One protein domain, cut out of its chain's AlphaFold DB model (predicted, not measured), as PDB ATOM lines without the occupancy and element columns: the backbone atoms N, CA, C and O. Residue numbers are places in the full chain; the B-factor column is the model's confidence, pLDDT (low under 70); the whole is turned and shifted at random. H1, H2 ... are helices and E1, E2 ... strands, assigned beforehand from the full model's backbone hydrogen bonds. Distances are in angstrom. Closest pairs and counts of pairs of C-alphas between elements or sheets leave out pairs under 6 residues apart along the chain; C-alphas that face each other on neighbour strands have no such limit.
ATOM      1  N   CYS A   2     196.713 189.173 192.396       88.12
ATOM      2  CA  CYS A   2     197.691 188.683 193.394       88.12
ATOM      3  C   CYS A   2     198.141 189.748 194.415       88.12
ATOM      4  O   CYS A   2     198.232 189.455 195.602       88.12
ATOM      5  N   LEU A   3     198.377 190.989 193.975       91.38
ATOM      6  CA  LEU A   3     198.748 192.095 194.866       91.38
ATOM      7  C   LEU A   3     197.651 192.423 195.890       91.38
ATOM      8  O   LEU A   3     197.943 192.560 197.074       91.38
ATOM      9  N   GLU A   4     196.397 192.520 195.444       90.19
ATOM     10  CA  GLU A   4     195.255 192.768 196.332       90.19
ATOM     11  C   GLU A   4     195.116 191.651 197.364       90.19
ATOM     12  O   GLU A   4     195.002 191.924 198.552       90.19
ATOM     13  N   ALA A   5     195.198 190.392 196.925       89.06
ATOM     14  CA  ALA A   5     195.088 189.243 197.812       89.06
ATOM     15  C   ALA A   5     196.189 189.222 198.887       89.06
ATOM     16  O   ALA A   5     195.921 188.860 200.031       89.06
ATOM     17  N   GLN A   6     197.407 189.656 198.548       92.50
ATOM     18  CA  GLN A   6     198.500 189.788 199.513       92.50
ATOM     19  C   GLN A   6     198.225 190.885 200.550       92.50
ATOM     20  O   GLN A   6     198.397 190.654 201.747       92.50
ATOM     21  N   HIS A   7     197.736 192.052 200.120       92.25
ATOM     22  CA  HIS A   7     197.324 193.126 201.034       92.25
ATOM     23  C   HIS A   7     196.157 192.713 201.928       92.25
ATOM     24  O   HIS A   7     196.218 192.907 203.141       92.25
ATOM     25  N   ARG A   8     195.139 192.071 201.348       90.69
ATOM     26  CA  ARG A   8     193.983 191.518 202.059       90.69
ATOM     27  C   ARG A   8     194.420 190.540 203.139       90.69
ATOM     28  O   ARG A   8     194.087 190.732 204.303       90.69
ATOM     29  N   LEU A   9     195.233 189.546 202.784       90.44
ATOM     30  CA  LEU A   9     195.750 188.560 203.732       90.44
ATOM     31  C   LEU A   9     196.546 189.216 204.867       90.44
ATOM     32  O   LEU A   9     196.386 188.857 206.034       90.44
ATOM     33  N   ALA A  10     197.413 190.171 204.533       91.00
ATOM     34  CA  ALA A  10     198.254 190.857 205.501       91.00
ATOM     35  C   ALA A  10     197.439 191.725 206.479       91.00
ATOM     36  O   ALA A  10     197.746 191.760 207.672       91.00
ATOM     37  N   PHE A  11     196.388 192.382 205.986       89.25
ATOM     38  CA  PHE A  11     195.465 193.189 206.780       89.25
ATOM     39  C   PHE A  11     194.570 192.326 207.675       89.25
ATOM     40  O   PHE A  11     194.497 192.542 208.883       89.25
ATOM     41  N   GLU A  12     193.926 191.305 207.110       86.69
ATOM     42  CA  GLU A  12     192.966 190.458 207.829       86.69
ATOM     43  C   GLU A  12     193.626 189.637 208.946       86.69
ATOM     44  O   GLU A  12     193.004 189.352 209.966       86.69
ATOM     45  N   ARG A  13     194.924 189.329 208.830       85.62
ATOM     46  CA  ARG A  13     195.700 188.738 209.936       85.62
ATOM     47  C   ARG A  13     195.768 189.613 211.180       85.62
ATOM     48  O   ARG A  13     195.920 189.083 212.274       85.62
ATOM     49  N   ARG A  14     195.726 190.933 211.006       87.06
ATOM     50  CA  ARG A  14     195.832 191.910 212.097       87.06
ATOM     51  C   ARG A  14     194.469 192.367 212.592       87.06
ATOM     52  O   ARG A  14     194.320 192.638 213.777       87.06
ATOM     53  N   HIS A  15     193.500 192.471 211.687       83.38
ATOM     54  CA  HIS A  15     192.225 193.138 211.951       83.38
ATOM     55  C   HIS A  15     191.014 192.195 211.955       83.38
ATOM     56  O   HIS A  15     189.930 192.621 212.341       83.38
ATOM     57  N   GLY A  16     191.202 190.920 211.605       81.25
ATOM     58  CA  GLY A  16     190.148 189.912 211.538       81.25
ATOM     59  C   GLY A  16     189.785 189.536 210.103       81.25
ATOM     60  O   GLY A  16     190.084 190.246 209.149       81.25
ATOM     61  N   SER A  17     189.147 188.383 209.928       80.00
ATOM     62  CA  SER A  17     188.661 187.965 208.610       80.00
ATOM     63  C   SER A  17     187.563 188.903 208.101       80.00
ATOM     64  O   SER A  17     186.758 189.399 208.887       80.00
ATOM     65  N   ASP A  18     187.527 189.125 206.784       76.94
ATOM     66  CA  ASP A  18     186.531 189.960 206.090       76.94
ATOM     67  C   ASP A  18     186.554 191.449 206.437       76.94
ATOM     68  O   ASP A  18     185.571 192.166 206.228       76.94
ATOM     69  N   THR A  19     187.679 191.940 206.950       81.50
ATOM     70  CA  THR A  19     187.818 193.350 207.322       81.50
ATOM     71  C   THR A  19     188.550 194.190 206.287       81.50
ATOM     72  O   THR A  19     188.582 195.410 206.444       81.50
ATOM     73  N   PHE A  20     189.153 193.595 205.253       85.25
ATOM     74  CA  PHE A  20     189.878 194.366 204.243       85.25
ATOM     75  C   PHE A  20     188.918 195.282 203.462       85.25
ATOM     76  O   PHE A  20     187.981 194.773 202.846       85.25
ATOM     77  N   PRO A  21     189.121 196.614 203.464       85.88
ATOM     78  CA  PRO A  21     188.102 197.553 202.992       85.88
ATOM     79  C   PRO A  21     188.343 198.072 201.569       85.88
ATOM     80  O   PRO A  21     187.740 199.069 201.182       85.88
ATOM     81  N   TYR A  22     189.239 197.445 200.808       87.94
ATOM     82  CA  TYR A  22     189.671 197.928 199.501       87.94
ATOM     83  C   TYR A  22     189.586 196.838 198.431       87.94
ATOM     84  O   TYR A  22     189.676 195.649 198.729       87.94
ATOM     85  N   TYR A  23     189.488 197.264 197.176       87.56
ATOM     86  CA  TYR A  23     189.656 196.422 195.993       87.56
ATOM     87  C   TYR A  23     190.418 197.193 194.907       87.56
ATOM     88  O   TYR A  23     190.426 198.426 194.895       87.56
ATOM     89  N   ILE A  24     191.095 196.490 194.001       86.69
ATOM     90  CA  ILE A  24     191.717 197.107 192.822       86.69
ATOM     91  C   ILE A  24     190.690 197.079 191.684       86.69
ATOM     92  O   ILE A  24     190.327 195.985 191.274       86.69
ATOM     93  N   PRO A  25     190.236 198.215 191.131       87.25
ATOM     94  CA  PRO A  25     189.314 198.205 189.996       87.25
ATOM     95  C   PRO A  25     190.014 197.864 188.668       87.25
ATOM     96  O   PRO A  25     191.216 198.097 188.492       87.25
ATOM     97  N   ASP A  26     189.231 197.424 187.682       83.69
ATOM     98  CA  ASP A  26     189.677 197.111 186.313       83.69
ATOM     99  C   ASP A  26     190.399 198.275 185.628       83.69
ATOM    100  O   ASP A  26     191.342 198.085 184.848       83.69
ATOM    101  N   SER A  27     189.988 199.508 185.935       88.06
ATOM    102  CA  SER A  27     190.631 200.720 185.428       88.06
ATOM    103  C   SER A  27     192.095 200.803 185.858       88.06
ATOM    104  O   SER A  27     192.949 201.131 185.035       88.06
ATOM    105  N   THR A  28     192.418 200.418 187.097       89.81
ATOM    106  CA  THR A  28     193.802 200.384 187.591       89.81
ATOM    107  C   THR A  28     194.637 199.365 186.820       89.81
ATOM    108  O   THR A  28     195.772 199.655 186.432       89.81
ATOM    109  N   ALA A  29     194.085 198.177 186.553       85.56
ATOM    110  CA  ALA A  29     194.766 197.155 185.761       85.56
ATOM    111  C   ALA A  29     194.996 197.626 184.312       85.56
ATOM    112  O   ALA A  29     196.098 197.499 183.771       85.56
ATOM    113  N   THR A  30     193.981 198.249 183.712       88.50
ATOM    114  CA  THR A  30     194.049 198.820 182.361       88.50
ATOM    115  C   THR A  30     195.118 199.910 182.264       88.50
ATOM    116  O   THR A  30     195.909 199.940 181.315       88.50
ATOM    117  N   ASP A  31     195.196 200.789 183.260       92.06
ATOM    118  CA  ASP A  31     196.190 201.856 183.299       92.06
ATOM    119  C   ASP A  31     197.605 201.328 183.539       92.06
ATOM    120  O   ASP A  31     198.555 201.844 182.943       92.06
ATOM    121  N   LEU A  32     197.766 200.253 184.317       91.31
ATOM    122  CA  LEU A  32     199.049 199.562 184.439       91.31
ATOM    123  C   LEU A  32     199.521 199.016 183.084       91.31
ATOM    124  O   LEU A  32     200.681 199.207 182.726       91.31
ATOM    125  N   VAL A  33     198.635 198.411 182.287       89.69
ATOM    126  CA  VAL A  33     198.984 197.938 180.934       89.69
ATOM    127  C   VAL A  33     199.431 199.099 180.041       89.69
ATOM    128  O   VAL A  33     200.446 198.985 179.348       89.69
ATOM    129  N   LYS A  34     198.722 200.236 180.067       92.38
ATOM    130  CA  LYS A  34     199.119 201.443 179.315       92.38
ATOM    131  C   LYS A  34     200.497 201.949 179.749       92.38
ATOM    132  O   LYS A  34     201.333 202.245 178.895       92.38
ATOM    133  N   ARG A  35     200.766 201.995 181.057       92.94
ATOM    134  CA  ARG A  35     202.071 202.397 181.609       92.94
ATOM    135  C   ARG A  35     203.181 201.435 181.195       92.94
ATOM    136  O   ARG A  35     204.224 201.883 180.729       92.94
ATOM    137  N   CYS A  36     202.948 200.126 181.276       93.69
ATOM    138  CA  CYS A  36     203.914 199.117 180.845       93.69
ATOM    139  C   CYS A  36     204.212 199.200 179.339       93.69
ATOM    140  O   CYS A  36     205.369 199.042 178.947       93.69
ATOM    141  N   LYS A  37     203.210 199.500 178.500       93.62
ATOM    142  CA  LYS A  37     203.402 199.785 177.065       93.62
ATOM    143  C   LYS A  37     204.278 201.020 176.851       93.62
ATOM    144  O   LYS A  37     205.270 200.947 176.130       93.62
ATOM    145  N   ALA A  38     203.947 202.133 177.508       93.50
ATOM    146  CA  ALA A  38     204.703 203.382 177.398       93.50
ATOM    147  C   ALA A  38     206.162 203.223 177.864       93.50
ATOM    148  O   ALA A  38     207.080 203.740 177.233       93.50
ATOM    149  N   ALA A  39     206.386 202.435 178.918       93.56
ATOM    150  CA  ALA A  39     207.708 202.124 179.451       93.56
ATOM    151  C   ALA A  39     208.468 201.035 178.668       93.56
ATOM    152  O   ALA A  39     209.548 200.635 179.099       93.56
ATOM    153  N   ARG A  40     207.915 200.524 177.554       93.44
ATOM    154  CA  ARG A  40     208.474 199.411 176.756       93.44
ATOM    155  C   ARG A  40     208.747 198.134 177.574       93.44
ATOM    156  O   ARG A  40     209.602 197.334 177.214       93.44
ATOM    157  N   VAL A  41     208.010 197.948 178.670       93.19
ATOM    158  CA  VAL A  41     208.042 196.749 179.525       93.19
ATOM    159  C   VAL A  41     207.151 195.647 178.964       93.19
ATOM    160  O   VAL A  41     207.464 194.472 179.119       93.19
ATOM    161  N   TRP A  42     206.042 196.035 178.333       92.50
ATOM    162  CA  TRP A  42     205.091 195.116 177.721       92.50
ATOM    163  C   TRP A  42     205.012 195.347 176.216       92.50
ATOM    164  O   TRP A  42     204.892 196.491 175.769       92.50
ATOM    165  N   ASN A  43     205.004 194.264 175.441       86.31
ATOM    166  CA  ASN A  43     204.670 194.301 174.022       86.31
ATOM    167  C   ASN A  43     203.779 193.105 173.630       86.31
ATOM    168  O   ASN A  43     203.688 192.119 174.355       86.31
ATOM    169  N   ARG A  44     203.107 193.192 172.474       82.81
ATOM    170  CA  ARG A  44     202.144 192.165 172.032       82.81
ATOM    171  C   ARG A  44     202.797 190.820 171.685       82.81
ATOM    172  O   ARG A  44     202.122 189.803 171.760       82.81
ATOM    173  N   LYS A  45     204.059 190.825 171.256       81.44
ATOM    174  CA  LYS A  45     204.776 189.633 170.793       81.44
ATOM    175  C   LYS A  45     205.335 188.820 171.961       81.44
ATOM    176  O   LYS A  45     205.188 187.606 171.970       81.44
ATOM    177  N   ASP A  46     205.941 189.500 172.930       80.38
ATOM    178  CA  ASP A  46     206.726 188.868 173.995       80.38
ATOM    179  C   ASP A  46     206.062 188.980 175.379       80.38
ATOM    180  O   ASP A  46     206.531 188.387 176.348       80.38
ATOM    181  N   GLY A  47     204.980 189.755 175.502       85.94
ATOM    182  CA  GLY A  47     204.345 190.042 176.785       85.94
ATOM    183  C   GLY A  47     205.218 190.936 177.666       85.94
ATOM    184  O   GLY A  47     205.834 191.887 177.182       85.94
ATOM    185  N   ALA A  48     205.233 190.659 178.971       89.25
ATOM    186  CA  ALA A  48     206.101 191.316 179.945       89.25
ATOM    187  C   ALA A  48     206.605 190.306 180.976       89.25
ATOM    188  O   ALA A  48     205.906 189.354 181.323       89.25
ATOM    189  N   THR A  49     207.794 190.550 181.522       90.88
ATOM    190  CA  THR A  49     208.288 189.776 182.662       90.88
ATOM    191  C   THR A  49     207.638 190.263 183.956       90.88
ATOM    192  O   THR A  49     207.438 191.467 184.147       90.88
ATOM    193  N   ILE A  50     207.348 189.332 184.870       91.75
ATOM    194  CA  ILE A  50     206.736 189.630 186.177       91.75
ATOM    195  C   ILE A  50     207.557 190.685 186.930       91.75
ATOM    196  O   ILE A  50     207.007 191.673 187.406       91.75
ATOM    197  N   ASP A  51     208.881 190.521 186.964       93.94
ATOM    198  CA  ASP A  51     209.811 191.443 187.623       93.94
ATOM    199  C   ASP A  51     209.684 192.886 187.104       93.94
ATOM    200  O   ASP A  51     209.572 193.831 187.886       93.94
ATOM    201  N   ASN A  52     209.620 193.073 185.781       94.50
ATOM    202  CA  ASN A  52     209.478 194.409 185.211       94.50
ATOM    203  C   ASN A  52     208.102 195.016 185.512       94.50
ATOM    204  O   ASN A  52     208.020 196.218 185.765       94.50
ATOM    205  N   VAL A  53     207.033 194.213 185.527       94.38
ATOM    206  CA  VAL A  53     205.691 194.684 185.906       94.38
ATOM    207  C   VAL A  53     205.659 195.111 187.377       94.38
ATOM    208  O   VAL A  53     205.178 196.203 187.681       94.38
ATOM    209  N   LEU A  54     206.228 194.315 188.287       96.19
ATOM    210  CA  LEU A  54     206.301 194.651 189.713       96.19
ATOM    211  C   LEU A  54     207.119 195.926 189.959       96.19
ATOM    212  O   LEU A  54     206.682 196.792 190.719       96.19
ATOM    213  N   LYS A  55     208.234 196.115 189.240       96.19
ATOM    214  CA  LYS A  55     209.004 197.373 189.255       96.19
ATOM    215  C   LYS A  55     208.177 198.571 188.793       96.19
ATOM    216  O   LYS A  55     208.322 199.650 189.361       96.19
ATOM    217  N   GLN A  56     207.324 198.417 187.778       95.69
ATOM    218  CA  GLN A  56     206.444 199.505 187.329       95.69
ATOM    219  C   GLN A  56     205.398 199.864 188.387       95.69
ATOM    220  O   GLN A  56     205.203 201.046 188.658       95.69
ATOM    221  N   ILE A  57     204.790 198.865 189.036       95.62
ATOM    222  CA  ILE A  57     203.858 199.096 190.151       95.62
ATOM    223  C   ILE A  57     204.573 199.827 191.294       95.62
ATOM    224  O   ILE A  57     204.070 200.828 191.801       95.62
ATOM    225  N   GLN A  58     205.770 199.374 191.674       95.31
ATOM    226  CA  GLN A  58     206.541 199.988 192.755       95.31
ATOM    227  C   GLN A  58     206.948 201.435 192.427       95.31
ATOM    228  O   GLN A  58     206.787 202.317 193.268       95.31
ATOM    229  N   ARG A  59     207.399 201.714 191.195       94.38
ATOM    230  CA  ARG A  59     207.731 203.074 190.722       94.38
ATOM    231  C   ARG A  59     206.527 204.014 190.700       94.38
ATOM    232  O   ARG A  59     206.697 205.209 190.907       94.38
ATOM    233  N   ALA A  60     205.330 203.486 190.457       93.06
ATOM    234  CA  ALA A  60     204.086 204.248 190.521       93.06
ATOM    235  C   ALA A  60     203.604 204.506 191.965       93.06
ATOM    236  O   ALA A  60     202.580 205.155 192.157       93.06
ATOM    237  N   GLY A  61     204.325 204.009 192.977       93.25
ATOM    238  CA  GLY A  61     203.932 204.118 194.381       93.25
ATOM    239  C   GLY A  61     202.860 203.109 194.803       93.25
ATOM    240  O   GLY A  61     202.269 203.285 195.866       93.25
ATOM    241  N   GLY A  62     202.615 202.066 194.002       94.31
ATOM    242  CA  GLY A  62     201.605 201.031 194.228       94.31
ATOM    243  C   GLY A  62     200.517 200.987 193.152       94.31
ATOM    244  O   GLY A  62     200.565 201.706 192.155       94.31
ATOM    245  N   ALA A  63     199.537 200.107 193.350       93.62
ATOM    246  CA  ALA A  63     198.330 200.039 192.530       93.62
ATOM    247  C   ALA A  63     197.188 200.800 193.216       93.62
ATOM    248  O   ALA A  63     196.921 200.546 194.390       93.62
ATOM    249  N   GLU A  64     196.517 201.703 192.498       92.94
ATOM    250  CA  GLU A  64     195.367 202.436 193.041       92.94
ATOM    251  C   GLU A  64     194.242 201.452 193.400       92.94
ATOM    252  O   GLU A  64     193.781 200.677 192.558       92.94
ATOM    253  N   ALA A  65     193.807 201.496 194.656       90.62
ATOM    254  CA  ALA A  65     192.707 200.718 195.192       90.62
ATOM    255  C   ALA A  65     191.600 201.627 195.720       90.62
ATOM    256  O   ALA A  65     191.832 202.695 196.302       90.62
ATOM    257  N   TRP A  66     190.378 201.184 195.467       88.56
ATOM    258  CA  TRP A  66     189.154 201.901 195.752       88.56
ATOM    259  C   TRP A  66     188.493 201.286 196.981       88.56
ATOM    260  O   TRP A  66     188.606 200.076 197.200       88.56
ATOM    261  N   PRO A  67     187.876 202.107 197.839       86.19
ATOM    262  CA  PRO A  67     187.176 201.587 198.996       86.19
ATOM    263  C   PRO A  67     185.954 200.776 198.556       86.19
ATOM    264  O   PRO A  67     185.200 201.191 197.685       86.19
ATOM    265  N   ASP A  68     185.751 199.640 199.210       76.19
ATOM    266  CA  ASP A  68     184.624 198.713 199.016       76.19
ATOM    267  C   ASP A  68     183.326 199.201 199.712       76.19
ATOM    268  O   ASP A  68     182.295 198.530 199.735       76.19
ATOM    269  N   GLN A  69     183.367 200.373 200.356       70.94
ATOM    270  CA  GLN A  69     182.235 200.933 201.095       70.94
ATOM    271  C   GLN A  69     181.752 202.248 200.493       70.94
ATOM    272  O   GLN A  69     182.511 203.207 200.350       70.94
ATOM    273  N   ASP A  70     180.446 202.311 200.239       61.03
ATOM    274  CA  ASP A  70     179.781 203.522 199.774       61.03
ATOM    275  C   ASP A  70     179.967 204.663 200.785       61.03
ATOM    276  O   ASP A  70     179.748 204.517 201.991       61.03
ATOM    277  N   GLY A  71     180.404 205.820 200.289       64.06
ATOM    278  CA  GLY A  71     180.686 206.999 201.110       64.06
ATOM    279  C   GLY A  71     182.084 207.036 201.735       64.06
ATOM    280  O   GLY A  71     182.443 208.053 202.329       64.06
ATOM    281  N   TRP A  72     182.908 205.995 201.573       71.00
ATOM    282  CA  TRP A  72     184.348 206.115 201.802       71.00
ATOM    283  C   TRP A  72     184.966 206.749 200.554       71.00
ATOM    284  O   TRP A  72     184.978 206.161 199.484       71.00
ATOM    285  N   GLY A  73     185.446 207.989 200.660       67.12
ATOM    286  CA  GLY A  73     186.024 208.706 199.512       67.12
ATOM    287  C   GLY A  73     187.526 208.480 199.319       67.12
ATOM    288  O   GLY A  73     188.096 208.886 198.306       67.12
ATOM    289  N   ARG A  74     188.205 207.877 200.302       82.12
ATOM    290  CA  ARG A  74     189.668 207.858 200.340       82.12
ATOM    291  C   ARG A  74     190.232 206.633 199.628       82.12
ATOM    292  O   ARG A  74     190.308 205.548 200.203       82.12
ATOM    293  N   ARG A  75     190.681 206.849 198.392       88.12
ATOM    294  CA  ARG A  75     191.524 205.906 197.644       88.12
ATOM    295  C   ARG A  75     192.881 205.740 198.323       88.12
ATOM    296  O   ARG A  75     193.357 206.646 199.012       88.12
ATOM    297  N   CYS A  76     193.512 204.594 198.108       89.25
ATOM    298  CA  CYS A  76     194.880 204.345 198.552       89.25
ATOM    299  C   CYS A  76     195.683 203.631 197.462       89.25
ATOM    300  O   CYS A  76     195.113 203.128 196.498       89.25
ATOM    301  N   ASN A  77     197.005 203.581 197.619       92.50
ATOM    302  CA  ASN A  77     197.866 202.792 196.748       92.50
ATOM    303  C   ASN A  77     198.352 201.552 197.494       92.50
ATOM    304  O   ASN A  77     199.040 201.656 198.510       92.50
ATOM    305  N   LEU A  78     198.029 200.374 196.965       93.38
ATOM    306  CA  LEU A  78     198.531 199.100 197.460       93.38
ATOM    307  C   LEU A  78     199.973 198.915 196.992       93.38
ATOM    308  O   LEU A  78     200.240 198.688 195.809       93.38
ATOM    309  N   GLN A  79     200.915 199.051 197.919       95.06
ATOM    310  CA  GLN A  79     202.343 199.062 197.618       95.06
ATOM    311  C   GLN A  79     202.937 197.658 197.488       95.06
ATOM    312  O   GLN A  79     202.584 196.734 198.219       95.06
ATOM    313  N   VAL A  80     203.898 197.520 196.576       96.50
ATOM    314  CA  VAL A  80     204.796 196.362 196.515       96.50
ATOM    315  C   VAL A  80     206.036 196.702 197.336       96.50
ATOM    316  O   VAL A  80     206.732 197.662 197.011       96.50
TER     317      VAL A  80
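What this domain is: This is residues 2 to 80 of the 234 residues of an uncharacterized protein of Triticum aestivum (UniProt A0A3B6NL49). A short antiparallel hairpin, E1 and E2, sits in the middle of an elongated model with three helices round it: H1 towards one end, near E2 through its residues 3 to 8, and H2 and H3 towards the other end, set crosswise to each other. H2 packs near E1 with its residues 27 to 32, and the short stretch 22 to 23 pairs along E1. The printed part has 79 residues with three named helices and two named strands, in the order H1, H2, H3, E1, E2; the sheet's order is E1 - E2, antiparallel, and the class is mostly helix. The whole is only just loose, close to compact, with a radius of gyration of the C-alphas of 14.0 A, and it spans 42 by 25 by 19 A.

How they stand to each other: Start with H1, residues 2 to 15, which touches no helix. Go on to H2, residues 26 to 38, which is apart from H1. H3, residues 50 to 59, touches H2 through residues 32 to 36 of H2 alone; the closest C-alphas, of Cys 36 and Val 53, are 7.0 A apart, and the lines are about perpendicular at 80 degrees. Then find E1, residues 63 to 67, and E2, residues 76 to 78, a hairpin whose antiparallel directions stand at 129 degrees. The C-alphas of Glu 64 and Asn 77 face each other at 4.5 A, and N 65 and O 76, at 2.8 A, are within hydrogen-bond range. Residues 22 to 23 pair antiparallel with residues 66 to 67 of E1. The closest C-alphas of H2 and E1, those of Thr 28 and Glu 64, are 6.0 A apart; those of H1 and E2, His 7 and Leu 78, are 7.1 A apart. Every O i to N i+4 pair is within hydrogen-bond range in H2 and H3, and 9 of 10 in H1.

Where its parts are: Find C-alpha 2 at (197.691, 188.683, 193.394); from there H1 runs 19.9 A to C-alpha 15. H2 begins with C-alpha 26 at (189.677, 197.111, 186.313) and covers 18.6 A, and H3 covers 14.2 A. E1 covers 13.0 A from C-alpha 63, and E2 ends with C-alpha 78 at (198.531, 199.100, 197.460).

The domain as a whole: Look at Gly 16 and Lys 45, whose C-alphas are the two farthest apart, 43.3 A. The printed part has no cut. The link from H2 to H3 is long, with 11 residues, and the link from H3 to E1 is tight. The mean pLDDT of the printed part is 88.1, and residues 70 to 71 and residue 73 are under 70.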